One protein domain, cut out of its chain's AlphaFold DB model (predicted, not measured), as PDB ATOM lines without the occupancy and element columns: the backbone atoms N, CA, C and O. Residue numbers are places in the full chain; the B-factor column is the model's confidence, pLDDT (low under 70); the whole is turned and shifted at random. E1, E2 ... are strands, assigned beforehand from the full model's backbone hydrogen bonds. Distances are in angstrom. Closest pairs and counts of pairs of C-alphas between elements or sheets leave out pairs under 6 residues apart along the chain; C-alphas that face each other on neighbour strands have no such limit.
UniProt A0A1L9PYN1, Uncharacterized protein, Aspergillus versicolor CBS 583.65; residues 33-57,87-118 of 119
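This is residues 33 to 57 and 87 to 118 of the 119 residues of an uncharacterized protein of Aspergillus versicolor CBS 583.65 (UniProt A0A1L9PYN1). There is little regular structure here: a long two-stranded hairpin, E1 and E2, runs along one side of a loop-rich body made of residues 87 to 109 and a short hairpin, E3 and E4. The printed part has 57 residues, 20 of them in four named strands, E1 to E4 in chain order, with no named helix; the class is all strand, each two-stranded sheet antiparallel. The whole is compact, radius of gyration of the C-alphas 10.5 A, spanning 32 by 26 by 18 A.

Start with E1, residues 33 to 39, and E2, residues 45 to 51, antiparallel at 157 degrees; N 37 and O 47 are 2.8 A apart, within hydrogen-bond range. Further on, E3, residues 110 to 112, and E4, residues 115 to 117, are antiparallel at 129 degrees, with N 110 and O 117 at 2.8 A. The closest C-alphas of E2 and E4, Val 51 and Leu 115, are 7.4 A apart. E1 is apart from E3 and E4.

Find C-alpha 33 at (-21.660, -50.761, 25.703); E1 runs 19.0 A from there, and E2 17.3 A. E3 spans 5.9 A; E4 spans 6.1 A, ending at C-alpha 117, (-14.370, -44.463, 12.417).

Residues 58 to 86 are not printed; C-alphas 57 and 87 are 17.8 A apart across this cut. No printed residue is under 70 in pLDDT.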
ATOM      1  N   HIS A  33     -20.394 -51.055  25.025       78.12
ATOM      2  CA  HIS A  33     -21.660 -50.761  25.703       78.12
ATOM      3  C   HIS A  33     -22.775 -50.521  24.684       78.12
ATOM      4  O   HIS A  33     -22.521 -50.070  23.572       78.12
ATOM      5  N   CYS A  34     -24.023 -50.812  25.053       80.44
ATOM      6  CA  CYS A  34     -25.160 -50.537  24.179       80.44
ATOM      7  C   CYS A  34     -25.500 -49.050  24.171       80.44
ATOM      8  O   CYS A  34     -25.716 -48.453  25.228       80.44
ATOM      9  N   VAL A  35     -25.617 -48.476  22.976       81.75
ATOM     10  CA  VAL A  35     -26.070 -47.101  22.768       81.75
ATOM     11  C   VAL A  35     -27.256 -47.098  21.820       81.75
ATOM     12  O   VAL A  35     -27.252 -47.752  20.777       81.75
ATOM     13  N   THR A  36     -28.273 -46.321  22.183       82.31
ATOM     14  CA  THR A  36     -29.409 -46.015  21.316       82.31
ATOM     15  C   THR A  36     -29.292 -44.576  20.833       82.31
ATOM     16  O   THR A  36     -29.163 -43.653  21.640       82.31
ATOM     17  N   LYS A  37     -29.369 -44.371  19.518       83.62
ATOM     18  CA  LYS A  37     -29.397 -43.050  18.885       83.62
ATOM     19  C   LYS A  37     -30.559 -42.954  17.908       83.62
ATOM     20  O   LYS A  37     -30.814 -43.861  17.122       83.62
ATOM     21  N   THR A  38     -31.251 -41.822  17.963       86.19
ATOM     22  CA  THR A  38     -32.322 -41.481  17.028       86.19
ATOM     23  C   THR A  38     -31.780 -40.508  15.994       86.19
ATOM     24  O   THR A  38     -31.326 -39.422  16.348       86.19
ATOM     25  N   PHE A  39     -31.861 -40.887  14.725       84.94
ATOM     26  CA  PHE A  39     -31.546 -40.044  13.582       84.94
ATOM     27  C   PHE A  39     -32.835 -39.439  13.033       84.94
ATOM     28  O   PHE A  39     -33.776 -40.152  12.660       84.94
ATOM     29  N   THR A  40     -32.888 -38.111  12.986       81.56
ATOM     30  CA  THR A  40     -34.023 -37.375  12.428       81.56
ATOM     31  C   THR A  40     -33.851 -37.255  10.916       81.56
ATOM     32  O   THR A  40     -33.165 -36.364  10.426       81.56
ATOM     33  N   THR A  41     -34.475 -38.166  10.173       75.38
ATOM     34  CA  THR A  41     -34.641 -38.076   8.710       75.38
ATOM     35  C   THR A  41     -36.140 -37.895   8.390       75.38
ATOM     36  O   THR A  41     -36.934 -37.819   9.333       75.38
ATOM     37  N   PRO A  42     -36.596 -37.838   7.117       80.25
ATOM     38  CA  PRO A  42     -38.031 -37.837   6.793       80.25
ATOM     39  C   PRO A  42     -38.801 -38.996   7.448       80.25
ATOM     40  O   PRO A  42     -40.006 -38.894   7.671       80.25
ATOM     41  N   VAL A  43     -38.091 -40.078   7.790       80.62
ATOM     42  CA  VAL A  43     -38.546 -41.142   8.685       80.62
ATOM     43  C   VAL A  43     -37.573 -41.222   9.867       80.62
ATOM     44  O   VAL A  43     -36.380 -41.473   9.686       80.62
ATOM     45  N   SER A  44     -38.042 -40.994  11.094       83.62
ATOM     46  CA  SER A  44     -37.190 -41.135  12.284       83.62
ATOM     47  C   SER A  44     -36.634 -42.557  12.365       83.62
ATOM     48  O   SER A  44     -37.400 -43.515  12.441       83.62
ATOM     49  N   THR A  45     -35.309 -42.690  12.356       85.50
ATOM     50  CA  THR A  45     -34.626 -43.988  12.433       85.50
ATOM     51  C   THR A  45     -33.987 -44.122  13.806       85.50
ATOM     52  O   THR A  45     -33.203 -43.265  14.206       85.50
ATOM     53  N   VAL A  46     -34.329 -45.176  14.544       83.31
ATOM     54  CA  VAL A  46     -33.726 -45.474  15.850       83.31
ATOM     55  C   VAL A  46     -32.745 -46.619  15.662       83.31
ATOM     56  O   VAL A  46     -33.145 -47.708  15.262       83.31
ATOM     57  N   VAL A  47     -31.471 -46.375  15.953       81.38
ATOM     58  CA  VAL A  47     -30.422 -47.395  15.930       81.38
ATOM     59  C   VAL A  47     -30.056 -47.719  17.366       81.38
ATOM     60  O   VAL A  47     -29.684 -46.829  18.129       81.38
ATOM     61  N   THR A  48     -30.159 -48.995  17.725       83.19
ATOM     62  CA  THR A  48     -29.544 -49.536  18.937       83.19
ATOM     63  C   THR A  48     -28.402 -50.426  18.488       83.19
ATOM     64  O   THR A  48     -28.612 -51.329  17.686       83.19
ATOM     65  N   THR A  49     -27.197 -50.129  18.952       79.81
ATOM     66  CA  THR A  49     -26.001 -50.888  18.591       79.81
ATOM     67  C   THR A  49     -25.050 -50.956  19.773       79.81
ATOM     68  O   THR A  49     -25.130 -50.138  20.696       79.81
ATOM     69  N   CYS A  50     -24.149 -51.930  19.758       81.44
ATOM     70  CA  CYS A  50     -22.977 -51.854  20.608       81.44
ATOM     71  C   CYS A  50     -22.022 -50.815  20.047       81.44
ATOM     72  O   CYS A  50     -21.753 -50.801  18.845       81.44
ATOM     73  N   VAL A  51     -21.435 -50.019  20.925       85.44
ATOM     74  CA  VAL A  51     -20.290 -49.189  20.570       85.44
ATOM     75  C   VAL A  51     -19.064 -49.672  21.336       85.44
ATOM     76  O   VAL A  51     -19.156 -49.896  22.552       85.44
ATOM     77  N   PRO A  52     -17.918 -49.852  20.662       85.12
ATOM     78  CA  PRO A  52     -16.675 -50.157  21.340       85.12
ATOM     79  C   PRO A  52     -16.173 -48.993  22.172       85.12
ATOM     80  O   PRO A  52     -16.670 -47.867  22.100       85.12
ATOM     81  N   THR A  53     -15.190 -49.288  23.018       85.69
ATOM     82  CA  THR A  53     -14.494 -48.239  23.757       85.69
ATOM     83  C   THR A  53     -13.896 -47.250  22.748       85.69
ATOM     84  O   THR A  53     -13.141 -47.677  21.871       85.69
ATOM     85  N   PRO A  54     -14.212 -45.945  22.850       87.62
ATOM     86  CA  PRO A  54     -13.681 -44.954  21.928       87.62
ATOM     87  C   PRO A  54     -12.155 -44.864  22.044       87.62
ATOM     88  O   PRO A  54     -11.573 -44.969  23.125       87.62
ATOM     89  N   THR A  55     -11.501 -44.633  20.912       87.62
ATOM     90  CA  THR A  55     -10.049 -44.461  20.773       87.62
ATOM     91  C   THR A  55      -9.570 -43.074  21.207       87.62
ATOM     92  O   THR A  55      -8.366 -42.836  21.336       87.62
ATOM     93  N   CYS A  56     -10.497 -42.139  21.417       90.00
ATOM     94  CA  CYS A  56     -10.232 -40.765  21.819       90.00
ATOM     95  C   CYS A  56     -11.227 -40.273  22.871       90.00
ATOM     96  O   CYS A  56     -12.249 -40.892  23.165       90.00
ATOM     97  N   VAL A  57     -10.903 -39.128  23.464       92.06
ATOM     98  CA  VAL A  57     -11.723 -38.492  24.490       92.06
ATOM     99  C   VAL A  57     -12.740 -37.574  23.823       92.06
ATOM    100  O   VAL A  57     -12.365 -36.611  23.150       92.06
ATOM    101  N   ASP A  87     -18.844 -28.269  13.447       94.56
ATOM    102  CA  ASP A  87     -19.999 -27.382  13.339       94.56
ATOM    103  C   ASP A  87     -21.335 -28.128  13.525       94.56
ATOM    104  O   ASP A  87     -22.315 -27.524  13.965       94.56
ATOM    105  N   ASP A  88     -21.376 -29.437  13.255       92.44
ATOM    106  CA  ASP A  88     -22.572 -30.273  13.390       92.44
ATOM    107  C   ASP A  88     -22.733 -30.861  14.800       92.44
ATOM    108  O   ASP A  88     -23.763 -31.461  15.121       92.44
ATOM    109  N   TRP A  89     -21.763 -30.678  15.698       92.19
ATOM    110  CA  TRP A  89     -21.888 -31.108  17.093       92.19
ATOM    111  C   TRP A  89     -22.973 -30.291  17.833       92.19
ATOM    112  O   TRP A  89     -22.992 -29.063  17.724       92.19
ATOM    113  N   PRO A  90     -23.866 -30.904  18.645       92.19
ATOM    114  CA  PRO A  90     -23.887 -32.294  19.131       92.19
ATOM    115  C   PRO A  90     -24.752 -33.261  18.297       92.19
ATOM    116  O   PRO A  90     -25.152 -34.323  18.788       92.19
ATOM    117  N   ASN A  91     -25.107 -32.893  17.065       90.25
ATOM    118  CA  ASN A  91     -25.983 -33.693  16.207       90.25
ATOM    119  C   ASN A  91     -25.237 -34.838  15.505       90.25
ATOM    120  O   ASN A  91     -25.859 -35.850  15.183       90.25
ATOM    121  N   CYS A  92     -23.919 -34.728  15.345       92.62
ATOM    122  CA  CYS A  92     -23.049 -35.816  14.907       92.62
ATOM    123  C   CYS A  92     -22.586 -36.716  16.077       92.62
ATOM    124  O   CYS A  92     -22.756 -36.397  17.259       92.62
ATOM    125  N   SER A  93     -22.022 -37.874  15.744       93.69
ATOM    126  CA  SER A  93     -21.395 -38.829  16.656       93.69
ATOM    127  C   SER A  93     -19.872 -38.711  16.570       93.69
ATOM    128  O   SER A  93     -19.303 -38.630  15.482       93.69
ATOM    129  N   GLU A  94     -19.204 -38.710  17.724       93.19
ATOM    130  CA  GLU A  94     -17.742 -38.789  17.783       93.19
ATOM    131  C   GLU A  94     -17.264 -40.231  17.528       93.19
ATOM    132  O   GLU A  94     -18.045 -41.103  17.144       93.19
ATOM    133  N   ASP A  95     -15.969 -40.477  17.707       91.69
ATOM    134  CA  ASP A  95     -15.333 -41.776  17.478       91.69
ATOM    135  C   ASP A  95     -16.081 -42.947  18.130       91.69
ATOM    136  O   ASP A  95     -16.490 -42.876  19.289       91.69
ATOM    137  N   MET A  96     -16.253 -44.016  17.352       91.31
ATOM    138  CA  MET A  96     -17.007 -45.225  17.685       91.31
ATOM    139  C   MET A  96     -18.484 -44.994  18.028       91.31
ATOM    140  O   MET A  96     -19.177 -45.928  18.417       91.31
ATOM    141  N   GLY A  97     -19.007 -43.779  17.867       90.88
ATOM    142  CA  GLY A  97     -20.429 -43.511  18.023       90.88
ATOM    143  C   GLY A  97     -21.252 -44.064  16.851       90.88
ATOM    144  O   GLY A  97     -20.720 -44.281  15.763       90.88
ATOM    145  N   PRO A  98     -22.564 -44.277  17.044       91.31
ATOM    146  CA  PRO A  98     -23.429 -44.850  16.020       91.31
ATOM    147  C   PRO A  98     -23.656 -43.880  14.854       91.31
ATOM    148  O   PRO A  98     -23.793 -42.668  15.065       91.31
ATOM    149  N   CYS A  99     -23.788 -44.421  13.644       92.06
ATOM    150  CA  CYS A  99     -24.086 -43.683  12.414       92.06
ATOM    151  C   CYS A  99     -24.929 -44.511  11.433       92.06
ATOM    152  O   CYS A  99     -24.972 -45.737  11.512       92.06
ATOM    153  N   ILE A 100     -25.590 -43.827  10.495       91.69
ATOM    154  CA  ILE A 100     -26.243 -44.448   9.327       91.69
ATOM    155  C   ILE A 100     -25.644 -43.965   7.996       91.69
ATOM    156  O   ILE A 100     -25.855 -44.601   6.967       91.69
ATOM    157  N   ALA A 101     -24.898 -42.860   8.020       91.62
ATOM    158  CA  ALA A 101     -24.161 -42.290   6.900       91.62
ATOM    159  C   ALA A 101     -22.975 -41.446   7.408       91.62
ATOM    160  O   ALA A 101     -22.906 -41.109   8.595       91.62
ATOM    161  N   ASP A 102     -22.052 -41.095   6.508       94.00
ATOM    162  CA  ASP A 102     -20.859 -40.291   6.818       94.00
ATOM    163  C   ASP A 102     -21.217 -38.933   7.438       94.00
ATOM    164  O   ASP A 102     -20.522 -38.462   8.333       94.00
ATOM    165  N   GLU A 103     -22.333 -38.322   7.030       92.38
ATOM    166  CA  GLU A 103     -22.764 -37.016   7.548       92.38
ATOM    167  C   GLU A 103     -23.205 -37.076   9.020       92.38
ATOM    168  O   GLU A 103     -23.421 -36.050   9.656       92.38
ATOM    169  N   ASN A 104     -23.362 -38.273   9.592       93.00
ATOM    170  CA  ASN A 104     -23.634 -38.421  11.018       93.00
ATOM    171  C   ASN A 104     -22.370 -38.415  11.871       93.00
ATOM    172  O   ASN A 104     -22.485 -38.458  13.094       93.00
ATOM    173  N   CYS A 105     -21.188 -38.406  11.265       94.81
ATOM    174  CA  CYS A 105     -19.928 -38.555  11.962       94.81
ATOM    175  C   CYS A 105     -19.190 -37.220  12.067       94.81
ATOM    176  O   CYS A 105     -18.945 -36.549  11.068       94.81
ATOM    177  N   CYS A 106     -18.818 -36.842  13.291       95.31
ATOM    178  CA  CYS A 106     -18.058 -35.620  13.527       95.31
ATOM    179  C   CYS A 106     -16.640 -35.744  12.948       95.31
ATOM    180  O   CYS A 106     -16.098 -36.841  12.802       95.31
ATOM    181  N   TYR A 107     -15.998 -34.607  12.704       93.19
ATOM    182  CA  TYR A 107     -14.592 -34.467  12.333       93.19
ATOM    183  C   TYR A 107     -14.225 -35.170  11.018       93.19
ATOM    184  O   TYR A 107     -13.083 -35.586  10.838       93.19
ATOM    185  N   GLN A 108     -15.190 -35.289  10.095       93.19
ATOM    186  CA  GLN A 108     -15.045 -35.997   8.813       93.19
ATOM    187  C   GLN A 108     -14.719 -37.495   8.966       93.19
ATOM    188  O   GLN A 108     -14.199 -38.122   8.037       93.19
ATOM    189  N   ASN A 109     -15.039 -38.076  10.126       94.38
ATOM    190  CA  ASN A 109     -14.990 -39.517  10.340       94.38
ATOM    191  C   ASN A 109     -15.929 -40.237   9.353       94.38
ATOM    192  O   ASN A 109     -16.894 -39.663   8.847       94.38
ATOM    193  N   LYS A 110     -15.643 -41.508   9.075       95.44
ATOM    194  CA  LYS A 110     -16.403 -42.330   8.129       95.44
ATOM    195  C   LYS A 110     -17.344 -43.273   8.844       95.44
ATOM    196  O   LYS A 110     -16.973 -43.859   9.855       95.44
ATOM    197  N   CYS A 111     -18.543 -43.440   8.300       93.81
ATOM    198  CA  CYS A 111     -19.488 -44.410   8.818       93.81
ATOM    199  C   CYS A 111     -19.145 -45.798   8.268       93.81
ATOM    200  O   CYS A 111     -19.456 -46.127   7.123       93.81
ATOM    201  N   VAL A 112     -18.480 -46.612   9.084       91.62
ATOM    202  CA  VAL A 112     -18.052 -47.968   8.731       91.62
ATOM    203  C   VAL A 112     -18.791 -48.942   9.632       91.62
ATOM    204  O   VAL A 112     -18.704 -48.851  10.852       91.62
ATOM    205  N   GLU A 113     -19.570 -49.841   9.026       87.69
ATOM    206  CA  GLU A 113     -20.350 -50.862   9.749       87.69
ATOM    207  C   GLU A 113     -21.255 -50.278  10.860       87.69
ATOM    208  O   GLU A 113     -21.483 -50.898  11.894       87.69
ATOM    209  N   GLY A 114     -21.795 -49.072  10.639       87.56
ATOM    210  CA  GLY A 114     -22.693 -48.393  11.581       87.56
ATOM    211  C   GLY A 114     -21.992 -47.642  12.718       87.56
ATOM    212  O   GLY A 114     -22.672 -47.153  13.623       87.56
ATOM    213  N   LEU A 115     -20.662 -47.517  12.669       90.62
ATOM    214  CA  LEU A 115     -19.851 -46.779  13.636       90.62
ATOM    215  C   LEU A 115     -19.016 -45.686  12.961       90.62
ATOM    216  O   LEU A 115     -18.502 -45.861  11.857       90.62
ATOM    217  N   CYS A 116     -18.852 -44.553  13.641       94.00
ATOM    218  CA  CYS A 116     -17.987 -43.473  13.188       94.00
ATOM    219  C   CYS A 116     -16.521 -43.817  13.443       94.00
ATOM    220  O   CYS A 116     -16.055 -43.798  14.581       94.00
ATOM    221  N   VAL A 117     -15.782 -44.092  12.376       92.62
ATOM    222  CA  VAL A 117     -14.370 -44.463  12.417       92.62
ATOM    223  C   VAL A 117     -13.512 -43.309  11.911       92.62
ATOM    224  O   VAL A 117     -13.798 -42.695  10.881       92.62
ATOM    225  N   ARG A 118     -12.449 -43.005  12.652       87.94
ATOM    226  CA  ARG A 118     -11.447 -42.008  12.264       87.94
ATOM    227  C   ARG A 118     -10.606 -42.522  11.082       87.94
ATOM    228  O   ARG A 118     -10.287 -43.711  11.073       87.94
TER     229      ARG A 118